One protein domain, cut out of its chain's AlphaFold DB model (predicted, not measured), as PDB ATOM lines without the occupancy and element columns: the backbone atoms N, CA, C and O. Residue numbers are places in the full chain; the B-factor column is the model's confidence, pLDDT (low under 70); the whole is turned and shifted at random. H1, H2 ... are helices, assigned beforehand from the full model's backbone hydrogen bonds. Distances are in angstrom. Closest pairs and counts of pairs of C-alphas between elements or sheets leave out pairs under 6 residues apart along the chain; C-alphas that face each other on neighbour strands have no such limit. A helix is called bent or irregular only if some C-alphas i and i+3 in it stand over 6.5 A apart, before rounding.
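What this domain is: This is residues 190 to 247 of the 270 residues of the protein "neprilysin-like" of Ixodes scapularis (UniProt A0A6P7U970). Two long helices, H1 and H2, meet near their ends as an L: residues 209 to 210 of H1, near its last residue, touch residues 227 to 230 of H2, nearer its first residue than its last, and the link of residues 212 to 221 loops out beyond this corner to join the two. The two arms stick out from this corner, with residues 192 to 205 of H1 and residues 232 to 238 and 240 to 245 of H2 standing free. The printed part has 58 residues with two named helices, H1 then H2, and no named strand; the class is all helix. It is only just loose, close to extended, with a radius of gyration of the C-alphas of 15.1 A, and its outline is flat, spanning 47 by 35 by 14 A.

How they stand to each other: H2, residues 222 to 245, is the longest helix, and H1, residues 192 to 211, only just touches it, with 3 pairs of C-alphas within 8 A. The closest C-alphas of the two helices, those of Leu 209 and Ile 227, are 5.7 A apart. H1 touches H2 with residues 209 to 210 alone, and H2 touches H1 with residues 227 to 230 alone. Their lines are only just about perpendicular, at 72 degrees, and their centres are 17.2 A apart. In H1 every O i to N i+4 pair is within hydrogen-bond range; in H2 18 of 20 are.

Where its parts are: H2 measures 35.5 A from C-alpha 222 at (34.045, -11.096, 26.405) to C-alpha 245 at (20.868, -32.358, 1.263). It is neither bent nor irregular, but only just: C-alphas 241 and 244 are 6.1 A apart. H1 begins with C-alpha 192 at (14.098, -0.358, 2.667) and is 27.9 A long.

The domain as a whole: The two C-alphas farthest apart, those of Thr 190 and Asn 218, are 47.0 A apart. The printed part has no cut, and the link from H1 to H2, 10 residues, is short. The mean pLDDT of the printed part is 76.1; residues 190 to 195, residue 218 and residues 238 to 247 are under 70.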
ATOM      1  N   THR A 190       9.599   3.019   2.013       59.19
ATOM      2  CA  THR A 190       9.002   2.984   3.361       59.19
ATOM      3  C   THR A 190       9.261   1.688   4.159       59.19
ATOM      4  O   THR A 190       8.760   1.530   5.269       59.19
ATOM      5  N   LYS A 191      10.096   0.768   3.650       54.28
ATOM      6  CA  LYS A 191      10.642  -0.418   4.343       54.28
ATOM      7  C   LYS A 191      12.148  -0.633   4.120       54.28
ATOM      8  O   LYS A 191      12.789  -1.325   4.914       54.28
ATOM      9  N   ASP A 192      12.744  -0.011   3.104       60.09
ATOM     10  CA  ASP A 192      14.098  -0.358   2.667       60.09
ATOM     11  C   ASP A 192      15.177   0.523   3.281       60.09
ATOM     12  O   ASP A 192      16.300   0.065   3.388       60.09
ATOM     13  N   VAL A 193      14.886   1.738   3.762       60.88
ATOM     14  CA  VAL A 193      15.922   2.609   4.362       60.88
ATOM     15  C   VAL A 193      16.331   2.140   5.756       60.88
ATOM     16  O   VAL A 193      17.524   2.061   6.051       60.88
ATOM     17  N   ILE A 194      15.366   1.745   6.596       64.50
ATOM     18  CA  ILE A 194      15.672   1.054   7.860       64.50
ATOM     19  C   ILE A 194      16.437  -0.228   7.533       64.50
ATOM     20  O   ILE A 194      17.480  -0.481   8.126       64.50
ATOM     21  N   SER A 195      15.994  -0.980   6.525       64.81
ATOM     22  CA  SER A 195      16.688  -2.185   6.070       64.81
ATOM     23  C   SER A 195      18.092  -1.900   5.527       64.81
ATOM     24  O   SER A 195      18.984  -2.705   5.752       64.81
ATOM     25  N   LEU A 196      18.338  -0.755   4.887       70.44
ATOM     26  CA  LEU A 196      19.621  -0.344   4.318       70.44
ATOM     27  C   LEU A 196      20.588   0.103   5.413       70.44
ATOM     28  O   LEU A 196      21.756  -0.284   5.400       70.44
ATOM     29  N   LEU A 197      20.111   0.880   6.388       74.88
ATOM     30  CA  LEU A 197      20.889   1.241   7.568       74.88
ATOM     31  C   LEU A 197      21.250  -0.016   8.364       74.88
ATOM     32  O   LEU A 197      22.418  -0.231   8.685       74.88
ATOM     33  N   GLN A 198      20.268  -0.889   8.599       76.56
ATOM     34  CA  GLN A 198      20.469  -2.195   9.225       76.56
ATOM     35  C   GLN A 198      21.442  -3.052   8.413       76.56
ATOM     36  O   GLN A 198      22.334  -3.670   8.987       76.56
ATOM     37  N   LEU A 199      21.339  -3.068   7.084       78.44
ATOM     38  CA  LEU A 199      22.237  -3.817   6.211       78.44
ATOM     39  C   LEU A 199      23.661  -3.272   6.307       78.44
ATOM     40  O   LEU A 199      24.595  -4.051   6.480       78.44
ATOM     41  N   ARG A 200      23.848  -1.951   6.248       78.00
ATOM     42  CA  ARG A 200      25.170  -1.313   6.298       78.00
ATOM     43  C   ARG A 200      25.844  -1.528   7.652       78.00
ATOM     44  O   ARG A 200      27.028  -1.868   7.689       78.00
ATOM     45  N   MET A 201      25.086  -1.394   8.741       83.31
ATOM     46  CA  MET A 201      25.558  -1.668  10.101       83.31
ATOM     47  C   MET A 201      25.911  -3.144  10.273       83.31
ATOM     48  O   MET A 201      27.033  -3.464  10.665       83.31
ATOM     49  N   ASN A 202      25.006  -4.046   9.885       85.06
ATOM     50  CA  ASN A 202      25.252  -5.480   9.973       85.06
ATOM     51  C   ASN A 202      26.448  -5.893   9.115       85.06
ATOM     52  O   ASN A 202      27.284  -6.644   9.589       85.06
ATOM     53  N   THR A 203      26.605  -5.382   7.896       87.31
ATOM     54  CA  THR A 203      27.728  -5.754   7.015       87.31
ATOM     55  C   THR A 203      29.075  -5.401   7.640       87.31
ATOM     56  O   THR A 203      29.981  -6.235   7.666       87.31
ATOM     57  N   ARG A 204      29.194  -4.197   8.214       85.88
ATOM     58  CA  ARG A 204      30.411  -3.783   8.927       85.88
ATOM     59  C   ARG A 204      30.658  -4.631  10.168       85.88
ATOM     60  O   ARG A 204      31.780  -5.074  10.392       85.88
ATOM     61  N   PHE A 205      29.610  -4.883  10.944       88.69
ATOM     62  CA  PHE A 205      29.703  -5.703  12.143       88.69
ATOM     63  C   PHE A 205      30.136  -7.139  11.818       88.69
ATOM     64  O   PHE A 205      31.041  -7.668  12.453       88.69
ATOM     65  N   ARG A 206      29.573  -7.744  10.765       88.12
ATOM     66  CA  ARG A 206      29.975  -9.071  10.279       88.12
ATOM     67  C   ARG A 206      31.446  -9.108   9.877       88.12
ATOM     68  O   ARG A 206      32.155 -10.005  10.317       88.12
ATOM     69  N   ALA A 207      31.911  -8.116   9.116       88.00
ATOM     70  CA  ALA A 207      33.317  -8.027   8.724       88.00
ATOM     71  C   ALA A 207      34.246  -7.975   9.947       88.00
ATOM     72  O   ALA A 207      35.250  -8.679   9.990       88.00
ATOM     73  N   TYR A 208      33.883  -7.205  10.976       87.44
ATOM     74  CA  TYR A 208      34.648  -7.153  12.222       87.44
ATOM     75  C   TYR A 208      34.700  -8.514  12.937       87.44
ATOM     76  O   TYR A 208      35.771  -8.963  13.342       87.44
ATOM     77  N   LEU A 209      33.564  -9.209  13.046       88.88
ATOM     78  CA  LEU A 209      33.488 -10.520  13.699       88.88
ATOM     79  C   LEU A 209      34.245 -11.625  12.943       88.88
ATOM     80  O   LEU A 209      34.692 -12.601  13.553       88.88
ATOM     81  N   ASP A 210      34.407 -11.488  11.629       85.38
ATOM     82  CA  ASP A 210      35.148 -12.449  10.811       85.38
ATOM     83  C   ASP A 210      36.671 -12.236  10.894       85.38
ATOM     84  O   ASP A 210      37.417 -13.213  10.847       85.38
ATOM     85  N   LEU A 211      37.139 -10.999  11.099       85.06
ATOM     86  CA  LEU A 211      38.571 -10.666  11.150       85.06
ATOM     87  C   LEU A 211      39.260 -11.035  12.472       85.06
ATOM     88  O   LEU A 211      40.466 -11.266  12.487       85.06
ATOM     89  N   VAL A 212      38.529 -11.076  13.589       83.25
ATOM     90  CA  VAL A 212      39.143 -11.277  14.911       83.25
ATOM     91  C   VAL A 212      39.444 -12.767  15.156       83.25
ATOM     92  O   VAL A 212      38.519 -13.589  15.172       83.25
ATOM     93  N   PRO A 213      40.713 -13.167  15.365       79.25
ATOM     94  CA  PRO A 213      41.048 -14.544  15.718       79.25
ATOM     95  C   PRO A 213      40.517 -14.874  17.119       79.25
ATOM     96  O   PRO A 213      40.561 -14.045  18.020       79.25
ATOM     97  N   VAL A 214      39.996 -16.091  17.302       79.00
ATOM     98  CA  VAL A 214      39.506 -16.564  18.606       79.00
ATOM     99  C   VAL A 214      40.518 -17.550  19.159       79.00
ATOM    100  O   VAL A 214      40.786 -18.575  18.529       79.00
ATOM    101  N   HIS A 215      41.067 -17.253  20.334       79.62
ATOM    102  CA  HIS A 215      42.019 -18.143  20.987       79.62
ATOM    103  C   HIS A 215      41.332 -19.420  21.509       79.62
ATOM    104  O   HIS A 215      40.191 -19.361  21.992       79.62
ATOM    105  N   PRO A 216      42.002 -20.587  21.437       75.38
ATOM    106  CA  PRO A 216      41.510 -21.812  22.057       75.38
ATOM    107  C   PRO A 216      41.439 -21.660  23.589       75.38
ATOM    108  O   PRO A 216      42.157 -20.869  24.190       75.38
ATOM    109  N   TYR A 217      40.487 -22.384  24.177       70.12
ATOM    110  CA  TYR A 217      39.865 -22.220  25.499       70.12
ATOM    111  C   TYR A 217      40.732 -21.726  26.686       70.12
ATOM    112  O   TYR A 217      41.911 -22.037  26.819       70.12
ATOM    113  N   ASN A 218      40.037 -21.069  27.633       65.50
ATOM    114  CA  ASN A 218      40.436 -20.670  28.999       65.50
ATOM    115  C   ASN A 218      41.110 -19.297  29.215       65.50
ATOM    116  O   ASN A 218      41.375 -18.924  30.353       65.50
ATOM    117  N   LYS A 219      41.303 -18.498  28.157       74.38
ATOM    118  CA  LYS A 219      41.728 -17.081  28.262       74.38
ATOM    119  C   LYS A 219      40.909 -16.125  27.386       74.38
ATOM    120  O   LYS A 219      41.388 -15.067  27.002       74.38
ATOM    121  N   GLN A 220      39.679 -16.514  27.052       81.69
ATOM    122  CA  GLN A 220      38.844 -15.733  26.142       81.69
ATOM    123  C   GLN A 220      38.242 -14.505  26.826       81.69
ATOM    124  O   GLN A 220      37.569 -14.609  27.858       81.69
ATOM    125  N   THR A 221      38.418 -13.359  26.186       87.38
ATOM    126  CA  THR A 221      37.747 -12.096  26.489       87.38
ATOM    127  C   THR A 221      36.244 -12.172  26.189       87.38
ATOM    128  O   THR A 221      35.759 -13.066  25.488       87.38
ATOM    129  N   ALA A 222      35.477 -11.204  26.700       88.75
ATOM    130  CA  ALA A 222      34.045 -11.096  26.405       88.75
ATOM    131  C   ALA A 222      33.766 -10.990  24.892       88.75
ATOM    132  O   ALA A 222      32.826 -11.606  24.389       88.75
ATOM    133  N   ILE A 223      34.624 -10.267  24.164       86.94
ATOM    134  CA  ILE A 223      34.523 -10.086  22.710       86.94
ATOM    135  C   ILE A 223      34.748 -11.420  21.988       86.94
ATOM    136  O   ILE A 223      33.958 -11.794  21.122       86.94
ATOM    137  N   GLU A 224      35.759 -12.195  22.383       88.19
ATOM    138  CA  GLU A 224      36.046 -13.503  21.778       88.19
ATOM    139  C   GLU A 224      34.928 -14.522  22.004       88.19
ATOM    140  O   GLU A 224      34.596 -15.279  21.091       88.19
ATOM    141  N   LYS A 225      34.288 -14.508  23.181       89.44
ATOM    142  CA  LYS A 225      33.102 -15.339  23.442       89.44
ATOM    143  C   LYS A 225      31.922 -14.941  22.554       89.44
ATOM    144  O   LYS A 225      31.255 -15.820  22.009       89.44
ATOM    145  N   ALA A 226      31.684 -13.641  22.364       89.38
ATOM    146  CA  ALA A 226      30.635 -13.146  21.471       89.38
ATOM    147  C   ALA A 226      30.891 -13.546  20.005       89.38
ATOM    148  O   ALA A 226      29.972 -13.999  19.319       89.38
ATOM    149  N   ILE A 227      32.144 -13.470  19.544       89.69
ATOM    150  CA  ILE A 227      32.550 -13.947  18.212       89.69
ATOM    151  C   ILE A 227      32.356 -15.462  18.092       89.69
ATOM    152  O   ILE A 227      31.816 -15.940  17.093       89.69
ATOM    153  N   GLY A 228      32.763 -16.223  19.111       87.69
ATOM    154  CA  GLY A 228      32.563 -17.671  19.167       87.69
ATOM    155  C   GLY A 228      31.087 -18.052  19.041       87.69
ATOM    156  O   GLY A 228      30.737 -18.905  18.222       87.69
ATOM    157  N   LEU A 229      30.211 -17.360  19.777       88.06
ATOM    158  CA  LEU A 229      28.760 -17.535  19.695       88.06
ATOM    159  C   LEU A 229      28.217 -17.194  18.301       88.06
ATOM    160  O   LEU A 229      27.445 -17.969  17.732       88.06
ATOM    161  N   TYR A 230      28.644 -16.070  17.722       89.62
ATOM    162  CA  TYR A 230      28.236 -15.661  16.378       89.62
ATOM    163  C   TYR A 230      28.621 -16.703  15.316       89.62
ATOM    164  O   TYR A 230      27.785 -17.107  14.504       89.62
ATOM    165  N   ARG A 231      29.857 -17.217  15.356       88.19
ATOM    166  CA  ARG A 231      30.337 -18.254  14.424       88.19
ATOM    167  C   ARG A 231      29.597 -19.580  14.597       88.19
ATOM    168  O   ARG A 231      29.273 -20.222  13.597       88.19
ATOM    169  N   ALA A 232      29.290 -19.968  15.836       86.12
ATOM    170  CA  ALA A 232      28.478 -21.149  16.128       86.12
ATOM    171  C   ALA A 232      27.034 -21.011  15.607       86.12
ATOM    172  O   ALA A 232      26.450 -21.978  15.120       86.12
ATOM    173  N   CYS A 233      26.467 -19.804  15.654       87.44
ATOM    174  CA  CYS A 233      25.154 -19.516  15.079       87.44
ATOM    175  C   CYS A 233      25.168 -19.612  13.542       87.44
ATOM    176  O   CYS A 233      24.310 -20.268  12.946       87.44
ATOM    177  N   LEU A 234      26.177 -19.033  12.878       86.00
ATOM    178  CA  LEU A 234      26.307 -19.125  11.419       86.00
ATOM    179  C   LEU A 234      26.525 -20.560  10.930       86.00
ATOM    180  O   LEU A 234      25.989 -20.937   9.886       86.00
ATOM    181  N   SER A 235      27.310 -21.365  11.653       83.69
ATOM    182  CA  SER A 235      27.511 -22.769  11.294       83.69
ATOM    183  C   SER A 235      26.212 -23.569  11.425       83.69
ATOM    184  O   SER A 235      25.913 -24.353  10.525       83.69
ATOM    185  N   LEU A 236      25.391 -23.291  12.446       77.88
ATOM    186  CA  LEU A 236      24.060 -23.883  12.603       77.88
ATOM    187  C   LEU A 236      23.120 -23.519  11.438       77.88
ATOM    188  O   LEU A 236      22.426 -24.376  10.889       77.88
ATOM    189  N   ALA A 237      23.125 -22.256  11.008       76.31
ATOM    190  CA  ALA A 237      22.323 -21.813   9.867       76.31
ATOM    191  C   ALA A 237      22.741 -22.497   8.549       76.31
ATOM    192  O   ALA A 237      21.892 -22.794   7.704       76.31
ATOM    193  N   ARG A 238      24.040 -22.780   8.365       69.31
ATOM    194  CA  ARG A 238      24.539 -23.555   7.215       69.31
ATOM    195  C   ARG A 238      24.107 -25.015   7.294       69.31
ATOM    196  O   ARG A 238      23.679 -25.559   6.280       69.31
ATOM    197  N   THR A 239      24.165 -25.631   8.476       66.81
ATOM    198  CA  THR A 239      23.726 -27.022   8.636       66.81
ATOM    199  C   THR A 239      22.243 -27.186   8.330       66.81
ATOM    200  O   THR A 239      21.913 -28.084   7.576       66.81
ATOM    201  N   HIS A 240      21.369 -26.273   8.767       61.84
ATOM    202  CA  HIS A 240      19.941 -26.321   8.418       61.84
ATOM    203  C   HIS A 240      19.655 -26.139   6.923       61.84
ATOM    204  O   HIS A 240      18.748 -26.757   6.377       61.84
ATOM    205  N   ARG A 241      20.436 -25.305   6.226       59.00
ATOM    206  CA  ARG A 241      20.296 -25.144   4.771       59.00
ATOM    207  C   ARG A 241      20.754 -26.402   4.019       59.00
ATOM    208  O   ARG A 241      20.164 -26.765   3.006       59.00
ATOM    209  N   ASN A 242      21.763 -27.085   4.557       59.06
ATOM    210  CA  ASN A 242      22.297 -28.342   4.035       59.06
ATOM    211  C   ASN A 242      21.524 -29.582   4.523       59.06
ATOM    212  O   ASN A 242      21.723 -30.664   3.982       59.06
ATOM    213  N   GLU A 243      20.617 -29.461   5.496       53.56
ATOM    214  CA  GLU A 243      19.681 -30.530   5.881       53.56
ATOM    215  C   GLU A 243      18.690 -30.850   4.748       53.56
ATOM    216  O   GLU A 243      18.226 -31.983   4.655       53.56
ATOM    217  N   SER A 244      18.489 -29.926   3.798       51.62
ATOM    218  CA  SER A 244      17.874 -30.205   2.486       51.62
ATOM    219  C   SER A 244      18.678 -31.199   1.622       51.62
ATOM    220  O   SER A 244      18.181 -31.642   0.592       51.62
ATOM    221  N   ALA A 245      19.917 -31.530   2.010       47.69
ATOM    222  CA  ALA A 245      20.868 -32.358   1.263       47.69
ATOM    223  C   ALA A 245      21.398 -33.586   2.047       47.69
ATOM    224  O   ALA A 245      22.330 -34.240   1.584       47.69
ATOM    225  N   GLY A 246      20.788 -33.963   3.183       46.09
ATOM    226  CA  GLY A 246      20.916 -35.331   3.725       46.09
ATOM    227  C   GLY A 246      21.959 -35.591   4.828       46.09
ATOM    228  O   GLY A 246      22.750 -36.523   4.711       46.09
ATOM    229  N   TYR A 247      21.917 -34.863   5.953       46.44
ATOM    230  CA  TYR A 247      22.649 -35.242   7.179       46.44
ATOM    231  C   TYR A 247      21.765 -35.116   8.436       46.44
ATOM    232  O   TYR A 247      21.348 -34.026   8.813       46.44
TER     233      TYR A 247